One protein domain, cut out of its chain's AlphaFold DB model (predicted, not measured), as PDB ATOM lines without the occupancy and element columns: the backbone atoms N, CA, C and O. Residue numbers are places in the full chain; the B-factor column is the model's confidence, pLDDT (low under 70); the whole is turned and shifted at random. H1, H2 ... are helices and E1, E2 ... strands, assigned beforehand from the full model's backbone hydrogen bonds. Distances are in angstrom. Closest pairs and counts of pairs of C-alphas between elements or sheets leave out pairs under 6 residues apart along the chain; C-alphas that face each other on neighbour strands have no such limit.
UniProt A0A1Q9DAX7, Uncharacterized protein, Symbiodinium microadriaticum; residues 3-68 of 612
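What this domain is: This is residues 3 to 68 of the 612 residues of an uncharacterized protein of Symbiodinium microadriaticum (UniProt A0A1Q9DAX7). A small cluster of four short helices makes most of the body, and a two-stranded hairpin, E1 and E2, makes one end of the longest axis. H4 packs side by side with both H1 and H3, while the short H2 sits at H1's other contact. The printed part has 66 residues, with E1, E2, H1, H2, H3 and H4 in that order; the two strands are antiparallel and the class is mostly helix. It is compact, with a radius of gyration of the C-alphas of 10.9 A, yet elongated in outline, spanning 33 by 21 by 19 A.

How they stand to each other: E1, residues 5 to 7, and E2, residues 13 to 16, form an antiparallel hairpin at 156 degrees, with N 6 and O 15 at 2.9 A. H1, residues 18 to 26, only just touches H2, residues 30 to 33, with 3 pairs of C-alphas within 8 A, the closest being Ala 24 and Thr 30 at 7.2 A. H3, residues 43 to 49, and H4, residues 53 to 61, form a helical hairpin: they touch, the closest C-alphas being Cys 47 and Ala 56 at 5.5 A, and run opposite ways at a shallow tilt of 34.9 degrees, only just short of steep. H4 touches H1, the same way at a shallow tilt of 15 degrees; their closest C-alphas, Glu 18 and Thr 55, are 6.3 A apart. The closest C-alphas of E2 and H3, Val 16 and Cys 47, are 6.4 A apart. E1 is apart from the four helices. In H1, H3 and H4 every O i to N i+4 pair is within hydrogen-bond range; H2 is too short for one.

Where its parts are: E1 begins at C-alpha 5, (304.526, 263.757, 203.555), and measures 5.9 A; E2 measures 7.9 A. H1 spans 12.2 A, H2 5.0 A and H3 9.9 A. H4 spans 12.1 A and ends at C-alpha 61, (299.479, 269.475, 223.086).

The domain as a whole: The two C-alphas farthest apart, Asp 10 and Ser 61, are 33.5 A apart. The printed part has no cut and no long link. Its mean pLDDT is 94.6, and no printed residue is under 70.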
ATOM      1  N   ARG A   3     308.040 259.645 205.359       93.81
ATOM      2  CA  ARG A   3     306.824 258.960 205.850       93.81
ATOM      3  C   ARG A   3     305.691 259.898 206.304       93.81
ATOM      4  O   ARG A   3     304.569 259.435 206.445       93.81
ATOM      5  N   PHE A   4     305.979 261.172 206.574       95.62
ATOM      6  CA  PHE A   4     304.995 262.164 207.020       95.62
ATOM      7  C   PHE A   4     304.400 263.003 205.890       95.62
ATOM      8  O   PHE A   4     303.506 263.797 206.153       95.62
ATOM      9  N   LEU A   5     304.894 262.875 204.657       96.12
ATOM     10  CA  LEU A   5     304.526 263.757 203.555       96.12
ATOM     11  C   LEU A   5     304.011 262.947 202.373       96.12
ATOM     12  O   LEU A   5     304.660 262.008 201.913       96.12
ATOM     13  N   HIS A   6     302.892 263.376 201.807       94.88
ATOM     14  CA  HIS A   6     302.501 262.957 200.474       94.88
ATOM     15  C   HIS A   6     303.188 263.882 199.470       94.88
ATOM     16  O   HIS A   6     302.865 265.064 199.373       94.88
ATOM     17  N   ARG A   7     304.177 263.360 198.737       94.88
ATOM     18  CA  ARG A   7     304.855 264.084 197.652       94.88
ATOM     19  C   ARG A   7     304.319 263.654 196.291       94.88
ATOM     20  O   ARG A   7     304.011 262.483 196.067       94.88
ATOM     21  N   ARG A   8     304.264 264.599 195.357       94.19
ATOM     22  CA  ARG A   8     304.082 264.332 193.928       94.19
ATOM     23  C   ARG A   8     305.403 263.852 193.315       94.19
ATOM     24  O   ARG A   8     306.475 264.051 193.880       94.19
ATOM     25  N   TRP A   9     305.330 263.256 192.126       94.12
ATOM     26  CA  TRP A   9     306.496 262.799 191.357       94.12
ATOM     27  C   TRP A   9     307.499 263.916 191.002       94.12
ATOM     28  O   TRP A   9     308.661 263.619 190.752       94.12
ATOM     29  N   ASP A  10     307.070 265.184 191.001       93.50
ATOM     30  CA  ASP A  10     307.919 266.371 190.801       93.50
ATOM     31  C   ASP A  10     308.583 266.866 192.108       93.50
ATOM     32  O   ASP A  10     309.208 267.924 192.133       93.50
ATOM     33  N   GLY A  11     308.442 266.111 193.204       91.88
ATOM     34  CA  GLY A  11     308.993 266.414 194.523       91.88
ATOM     35  C   GLY A  11     308.146 267.369 195.368       91.88
ATOM     36  O   GLY A  11     308.391 267.467 196.574       91.88
ATOM     37  N   ARG A  12     307.134 268.041 194.797       92.25
ATOM     38  CA  ARG A  12     306.275 268.979 195.540       92.25
ATOM     39  C   ARG A  12     305.499 268.252 196.636       92.25
ATOM     40  O   ARG A  12     304.981 267.158 196.417       92.25
ATOM     41  N   ILE A  13     305.409 268.873 197.811       93.81
ATOM     42  CA  ILE A  13     304.557 268.399 198.905       93.81
ATOM     43  C   ILE A  13     303.106 268.681 198.498       93.81
ATOM     44  O   ILE A  13     302.769 269.819 198.181       93.81
ATOM     45  N   LEU A  14     302.287 267.633 198.451       94.12
ATOM     46  CA  LEU A  14     300.847 267.713 198.206       94.12
ATOM     47  C   LEU A  14     300.064 267.805 199.508       94.12
ATOM     48  O   LEU A  14     299.037 268.470 199.525       94.12
ATOM     49  N   ASP A  15     300.519 267.086 200.538       96.06
ATOM     50  CA  ASP A  15     299.784 266.936 201.791       96.06
ATOM     51  C   ASP A  15     300.665 266.386 202.936       96.06
ATOM     52  O   ASP A  15     301.750 265.839 202.692       96.06
ATOM     53  N   VAL A  16     300.181 266.472 204.179       96.38
ATOM     54  CA  VAL A  16     300.753 265.816 205.367       96.38
ATOM     55  C   VAL A  16     299.995 264.522 205.676       96.38
ATOM     56  O   VAL A  16     298.773 264.479 205.708       96.38
ATOM     57  N   ASN A  17     300.723 263.443 205.958       96.94
ATOM     58  CA  ASN A  17     300.142 262.168 206.367       96.94
ATOM     59  C   ASN A  17     299.787 262.190 207.864       96.94
ATOM     60  O   ASN A  17     300.562 261.710 208.700       96.94
ATOM     61  N   GLU A  18     298.614 262.738 208.199       96.94
ATOM     62  CA  GLU A  18     298.116 262.868 209.577       96.94
ATOM     63  C   GLU A  18     298.224 261.566 210.386       96.94
ATOM     64  O   GLU A  18     298.663 261.581 211.535       96.94
ATOM     65  N   PHE A  19     297.907 260.412 209.787       97.06
ATOM     66  CA  PHE A  19     297.978 259.118 210.473       97.06
ATOM     67  C   PHE A  19     299.402 258.771 210.935       97.06
ATOM     68  O   PHE A  19     299.593 258.250 212.036       97.06
ATOM     69  N   GLN A  20     300.423 259.064 210.121       97.69
ATOM     70  CA  GLN A  20     301.815 258.841 210.516       97.69
ATOM     71  C   GLN A  20     302.274 259.860 211.566       97.69
ATOM     72  O   GLN A  20     303.036 259.483 212.459       97.69
ATOM     73  N   VAL A  21     301.787 261.106 211.514       97.25
ATOM     74  CA  VAL A  21     302.043 262.114 212.559       97.25
ATOM     75  C   VAL A  21     301.422 261.682 213.888       97.25
ATOM     76  O   VAL A  21     302.139 261.568 214.879       97.25
ATOM     77  N   ALA A  22     300.138 261.322 213.905       97.19
ATOM     78  CA  ALA A  22     299.440 260.815 215.086       97.19
ATOM     79  C   ALA A  22     300.122 259.568 215.673       97.19
ATOM     80  O   ALA A  22     300.315 259.472 216.885       97.19
ATOM     81  N   LYS A  23     300.566 258.631 214.823       97.69
ATOM     82  CA  LYS A  23     301.332 257.455 215.259       97.69
ATOM     83  C   LYS A  23     302.663 257.832 215.920       97.69
ATOM     84  O   LYS A  23     303.027 257.215 216.917       97.69
ATOM     85  N   ALA A  24     303.381 258.818 215.384       97.38
ATOM     86  CA  ALA A  24     304.638 259.299 215.957       97.38
ATOM     87  C   ALA A  24     304.420 260.045 217.288       97.38
ATOM     88  O   ALA A  24     305.164 259.806 218.237       97.38
ATOM     89  N   LEU A  25     303.367 260.867 217.394       97.25
ATOM     90  CA  LEU A  25     302.961 261.525 218.644       97.25
ATOM     91  C   LEU A  25     302.661 260.495 219.744       97.25
ATOM     92  O   LEU A  25     303.230 260.568 220.830       97.25
ATOM     93  N   LEU A  26     301.844 259.479 219.439       97.19
ATOM     94  CA  LEU A  26     301.506 258.392 220.370       97.19
ATOM     95  C   LEU A  26     302.709 257.516 220.758       97.19
ATOM     96  O   LEU A  26     302.713 256.925 221.835       97.19
ATOM     97  N   ALA A  27     303.729 257.430 219.900       97.38
ATOM     98  CA  ALA A  27     304.990 256.750 220.190       97.38
ATOM     99  C   ALA A  27     305.993 257.619 220.982       97.38
ATOM    100  O   ALA A  27     307.062 257.131 221.341       97.38
ATOM    101  N   GLY A  28     305.671 258.890 221.257       96.56
ATOM    102  CA  GLY A  28     306.568 259.835 221.929       96.56
ATOM    103  C   GLY A  28     307.719 260.341 221.051       96.56
ATOM    104  O   GLY A  28     308.699 260.871 221.567       96.56
ATOM    105  N   GLU A  29     307.631 260.196 219.726       97.00
ATOM    106  CA  GLU A  29     308.693 260.534 218.766       97.00
ATOM    107  C   GLU A  29     308.735 262.048 218.433       97.00
ATOM    108  O   GLU A  29     308.892 262.445 217.276       97.00
ATOM    109  N   THR A  30     308.593 262.915 219.442       96.06
ATOM    110  CA  THR A  30     308.517 264.382 219.278       96.06
ATOM    111  C   THR A  30     309.768 264.968 218.613       96.06
ATOM    112  O   THR A  30     309.638 265.776 217.699       96.06
ATOM    113  N   GLU A  31     310.963 264.474 218.952       95.81
ATOM    114  CA  GLU A  31     312.266 264.877 218.368       95.81
ATOM    115  C   GLU A  31     312.491 264.466 216.898       95.81
ATOM    116  O   GLU A  31     313.529 264.730 216.275       95.81
ATOM    117  N   LEU A  32     311.537 263.728 216.339       95.12
ATOM    118  CA  LEU A  32     311.513 263.341 214.938       95.12
ATOM    119  C   LEU A  32     310.383 264.058 214.176       95.12
ATOM    120  O   LEU A  32     310.439 264.131 212.950       95.12
ATOM    121  N   LEU A  33     309.419 264.641 214.897       94.81
ATOM    122  CA  LEU A  33     308.411 265.575 214.386       94.81
ATOM    123  C   LEU A  33     308.882 267.039 214.422       94.81
ATOM    124  O   LEU A  33     308.404 267.827 213.613       94.81
ATOM    125  N   SER A  34     309.835 267.375 215.302       94.12
ATOM    126  CA  SER A  34     310.479 268.697 215.420       94.12
ATOM    127  C   SER A  34     311.444 269.040 214.278       94.12
ATOM    128  O   SER A  34     311.975 270.146 214.189       94.12
ATOM    129  N   ARG A  35     311.745 268.063 213.418       92.00
ATOM    130  CA  ARG A  35     312.712 268.224 212.335       92.00
ATOM    131  C   ARG A  35     312.060 268.938 211.166       92.00
ATOM    132  O   ARG A  35     310.988 268.542 210.711       92.00
ATOM    133  N   GLU A  36     312.755 269.936 210.638       88.56
ATOM    134  CA  GLU A  36     312.397 270.549 209.364       88.56
ATOM    135  C   GLU A  36     312.360 269.495 208.248       88.56
ATOM    136  O   GLU A  36     313.127 268.522 208.225       88.56
ATOM    137  N   VAL A  37     311.430 269.682 207.317       88.50
ATOM    138  CA  VAL A  37     311.381 268.914 206.074       88.50
ATOM    139  C   VAL A  37     312.397 269.468 205.073       88.50
ATOM    140  O   VAL A  37     312.957 270.542 205.267       88.50
ATOM    141  N   ASP A  38     312.603 268.778 203.950       85.00
ATOM    142  CA  ASP A  38     313.635 269.145 202.963       85.00
ATOM    143  C   ASP A  38     313.428 270.538 202.304       85.00
ATOM    144  O   ASP A  38     314.300 270.998 201.572       85.00
ATOM    145  N   SER A  39     312.288 271.212 202.543       83.06
ATOM    146  CA  SER A  39     312.033 272.614 202.161       83.06
ATOM    147  C   SER A  39     312.481 273.657 203.203       83.06
ATOM    148  O   SER A  39     312.326 274.847 202.945       83.06
ATOM    149  N   GLY A  40     313.024 273.246 204.357       90.25
ATOM    150  CA  GLY A  40     313.335 274.140 205.487       90.25
ATOM    151  C   GLY A  40     312.100 274.571 206.289       90.25
ATOM    152  O   GLY A  40     312.137 275.551 207.025       90.25
ATOM    153  N   GLU A  41     310.975 273.878 206.110       91.12
ATOM    154  CA  GLU A  41     309.712 274.189 206.777       91.12
ATOM    155  C   GLU A  41     309.459 273.211 207.923       91.12
ATOM    156  O   GLU A  41     309.767 272.019 207.824       91.12
ATOM    157  N   HIS A  42     308.873 273.695 209.017       95.06
ATOM    158  CA  HIS A  42     308.507 272.828 210.126       95.06
ATOM    159  C   HIS A  42     307.241 272.029 209.786       95.06
ATOM    160  O   HIS A  42     306.327 272.535 209.132       95.06
ATOM    161  N   LEU A  43     307.138 270.782 210.256       95.50
ATOM    162  CA  LEU A  43     305.978 269.931 209.953       95.50
ATOM    163  C   LEU A  43     304.655 270.547 210.451       95.50
ATOM    164  O   LEU A  43     303.632 270.426 209.783       95.50
ATOM    165  N   PHE A  44     304.697 271.289 211.562       96.31
ATOM    166  CA  PHE A  44     303.570 272.078 212.070       96.31
ATOM    167  C   PHE A  44     303.094 273.163 211.086       96.31
ATOM    168  O   PHE A  44     301.889 273.319 210.897       96.31
ATOM    169  N   ASP A  45     304.015 273.884 210.431       94.19
ATOM    170  CA  ASP A  45     303.660 274.906 209.432       94.19
ATOM    171  C   ASP A  45     302.936 274.277 208.235       94.19
ATOM    172  O   ASP A  45     301.982 274.847 207.709       94.19
ATOM    173  N   LEU A  46     303.365 273.075 207.829       94.25
ATOM    174  CA  LEU A  46     302.696 272.305 206.782       94.25
ATOM    175  C   LEU A  46     301.304 271.846 207.226       94.25
ATOM    176  O   LEU A  46     300.361 271.997 206.455       94.25
ATOM    177  N   CYS A  47     301.142 271.349 208.457       95.62
ATOM    178  CA  CYS A  47     299.820 271.003 208.988       95.62
ATOM    179  C   CYS A  47     298.863 272.202 208.956       95.62
ATOM    180  O   CYS A  47     297.731 272.048 208.517       95.62
ATOM    181  N   CYS A  48     299.319 273.397 209.349       92.75
ATOM    182  CA  CYS A  48     298.491 274.604 209.290       92.75
ATOM    183  C   CYS A  48     298.138 274.991 207.839       92.75
ATOM    184  O   CYS A  48     296.980 275.269 207.540       92.75
ATOM    185  N   ARG A  49     299.108 274.931 206.914       91.00
ATOM    186  CA  ARG A  49     298.915 275.256 205.486       91.00
ATOM    187  C   ARG A  49     297.913 274.345 204.773       91.00
ATOM    188  O   ARG A  49     297.232 274.803 203.858       91.00
ATOM    189  N   PHE A  50     297.880 273.065 205.137       92.69
ATOM    190  CA  PHE A  50     296.998 272.054 204.544       92.69
ATOM    191  C   PHE A  50     295.684 271.855 205.333       92.69
ATOM    192  O   PHE A  50     294.991 270.875 205.096       92.69
ATOM    193  N   ASP A  51     295.333 272.780 206.240       91.69
ATOM    194  CA  ASP A  51     294.104 272.760 207.064       91.69
ATOM    195  C   ASP A  51     293.984 271.547 208.021       91.69
ATOM    196  O   ASP A  51     292.920 271.225 208.547       91.69
ATOM    197  N   HIS A  52     295.112 270.902 208.345       95.44
ATOM    198  CA  HIS A  52     295.204 269.817 209.334       95.44
ATOM    199  C   HIS A  52     295.277 270.358 210.764       95.44
ATOM    200  O   HIS A  52     296.166 270.010 211.550       95.44
ATOM    201  N   GLU A  53     294.337 271.238 211.116       94.31
ATOM    202  CA  GLU A  53     294.318 271.953 212.397       94.31
ATOM    203  C   GLU A  53     294.268 271.005 213.599       94.31
ATOM    204  O   GLU A  53     294.885 271.286 214.624       94.31
ATOM    205  N   SER A  54     293.591 269.856 213.479       96.75
ATOM    206  CA  SER A  54     293.542 268.834 214.538       96.75
ATOM    207  C   SER A  54     294.911 268.195 214.790       96.75
ATOM    208  O   SER A  54     295.305 267.999 215.942       96.75
ATOM    209  N   THR A  55     295.668 267.906 213.728       97.25
ATOM    210  CA  THR A  55     297.030 267.369 213.840       97.25
ATOM    211  C   THR A  55     298.004 268.436 214.348       97.25
ATOM    212  O   THR A  55     298.814 268.148 215.229       97.25
ATOM    213  N   ALA A  56     297.880 269.687 213.892       96.88
ATOM    214  CA  ALA A  56     298.661 270.813 214.409       96.88
ATOM    215  C   ALA A  56     298.402 271.057 215.912       96.88
ATOM    216  O   ALA A  56     299.348 271.198 216.691       96.88
ATOM    217  N   ALA A  57     297.134 271.028 216.341       96.81
ATOM    218  CA  ALA A  57     296.732 271.114 217.745       96.81
ATOM    219  C   ALA A  57     297.354 269.985 218.581       96.81
ATOM    220  O   ALA A  57     297.934 270.231 219.637       96.81
ATOM    221  N   ALA A  58     297.310 268.746 218.081       96.94
ATOM    222  CA  ALA A  58     297.938 267.609 218.745       96.94
ATOM    223  C   ALA A  58     299.460 267.794 218.897       96.94
ATOM    224  O   ALA A  58     300.001 267.501 219.962       96.94
ATOM    225  N   MET A  59     300.159 268.336 217.893       97.12
ATOM    226  CA  MET A  59     301.597 268.622 217.997       97.12
ATOM    227  C   MET A  59     301.923 269.655 219.093       97.12
ATOM    228  O   MET A  59     302.917 269.478 219.802       97.12
ATOM    229  N   ILE A  60     301.089 270.687 219.284       95.31
ATOM    230  CA  ILE A  60     301.228 271.639 220.405       95.31
ATOM    231  C   ILE A  60     300.947 270.955 221.749       95.31
ATOM    232  O   ILE A  60     301.751 271.072 222.672       95.31
ATOM    233  N   SER A  61     299.859 270.188 221.855       94.44
ATOM    234  CA  SER A  61     299.479 269.475 223.086       94.44
ATOM    235  C   SER A  61     300.555 268.497 223.572       94.44
ATOM    236  O   SER A  61     300.789 268.369 224.773       94.44
ATOM    237  N   TYR A  62     301.254 267.839 222.643       94.81
ATOM    238  CA  TYR A  62     302.390 266.950 222.918       94.81
ATOM    239  C   TYR A  62     303.733 267.694 223.055       94.81
ATOM    240  O   TYR A  62     304.770 267.052 223.217       94.81
ATOM    241  N   ARG A  63     303.726 269.035 223.007       94.38
ATOM    242  CA  ARG A  63     304.900 269.916 223.130       94.38
ATOM    243  C   ARG A  63     306.030 269.553 222.161       94.38
ATOM    244  O   ARG A  63     307.196 269.507 222.552       94.38
ATOM    245  N   VAL A  64     305.691 269.278 220.899       95.62
ATOM    246  CA  VAL A  64     306.694 269.052 219.847       95.62
ATOM    247  C   VAL A  64     307.557 270.319 219.701       95.62
ATOM    248  O   VAL A  64     307.002 271.390 219.434       95.62
ATOM    249  N   PRO A  65     308.893 270.238 219.876       95.06
ATOM    250  CA  PRO A  65     309.774 271.393 219.700       95.06
ATOM    251  C   PRO A  65     309.631 271.996 218.297       95.06
ATOM    252  O   PRO A  65     309.465 271.258 217.335       95.06
ATOM    253  N   GLY A  66     309.693 273.325 218.173       93.81
ATOM    254  CA  GLY A  66     309.562 274.025 216.884       93.81
ATOM    255  C   GLY A  66     308.124 274.337 216.439       93.81
ATOM    256  O   GLY A  66     307.934 275.048 215.453       93.81
ATOM    257  N   CYS A  67     307.096 273.879 217.162       95.44
ATOM    258  CA  CYS A  67     305.710 274.303 216.936       95.44
ATOM    259  C   CYS A  67     305.494 275.768 217.346       95.44
ATOM    260  O   CYS A  67     305.217 276.051 218.510       95.44
ATOM    261  N   VAL A  68     305.597 276.685 216.379       95.50
ATOM    262  CA  VAL A  68     305.346 278.123 216.567       95.50
ATOM    263  C   VAL A  68     304.167 278.561 215.700       95.50
ATOM    264  O   VAL A  68     304.271 278.600 214.474       95.50
TER     265      VAL A  68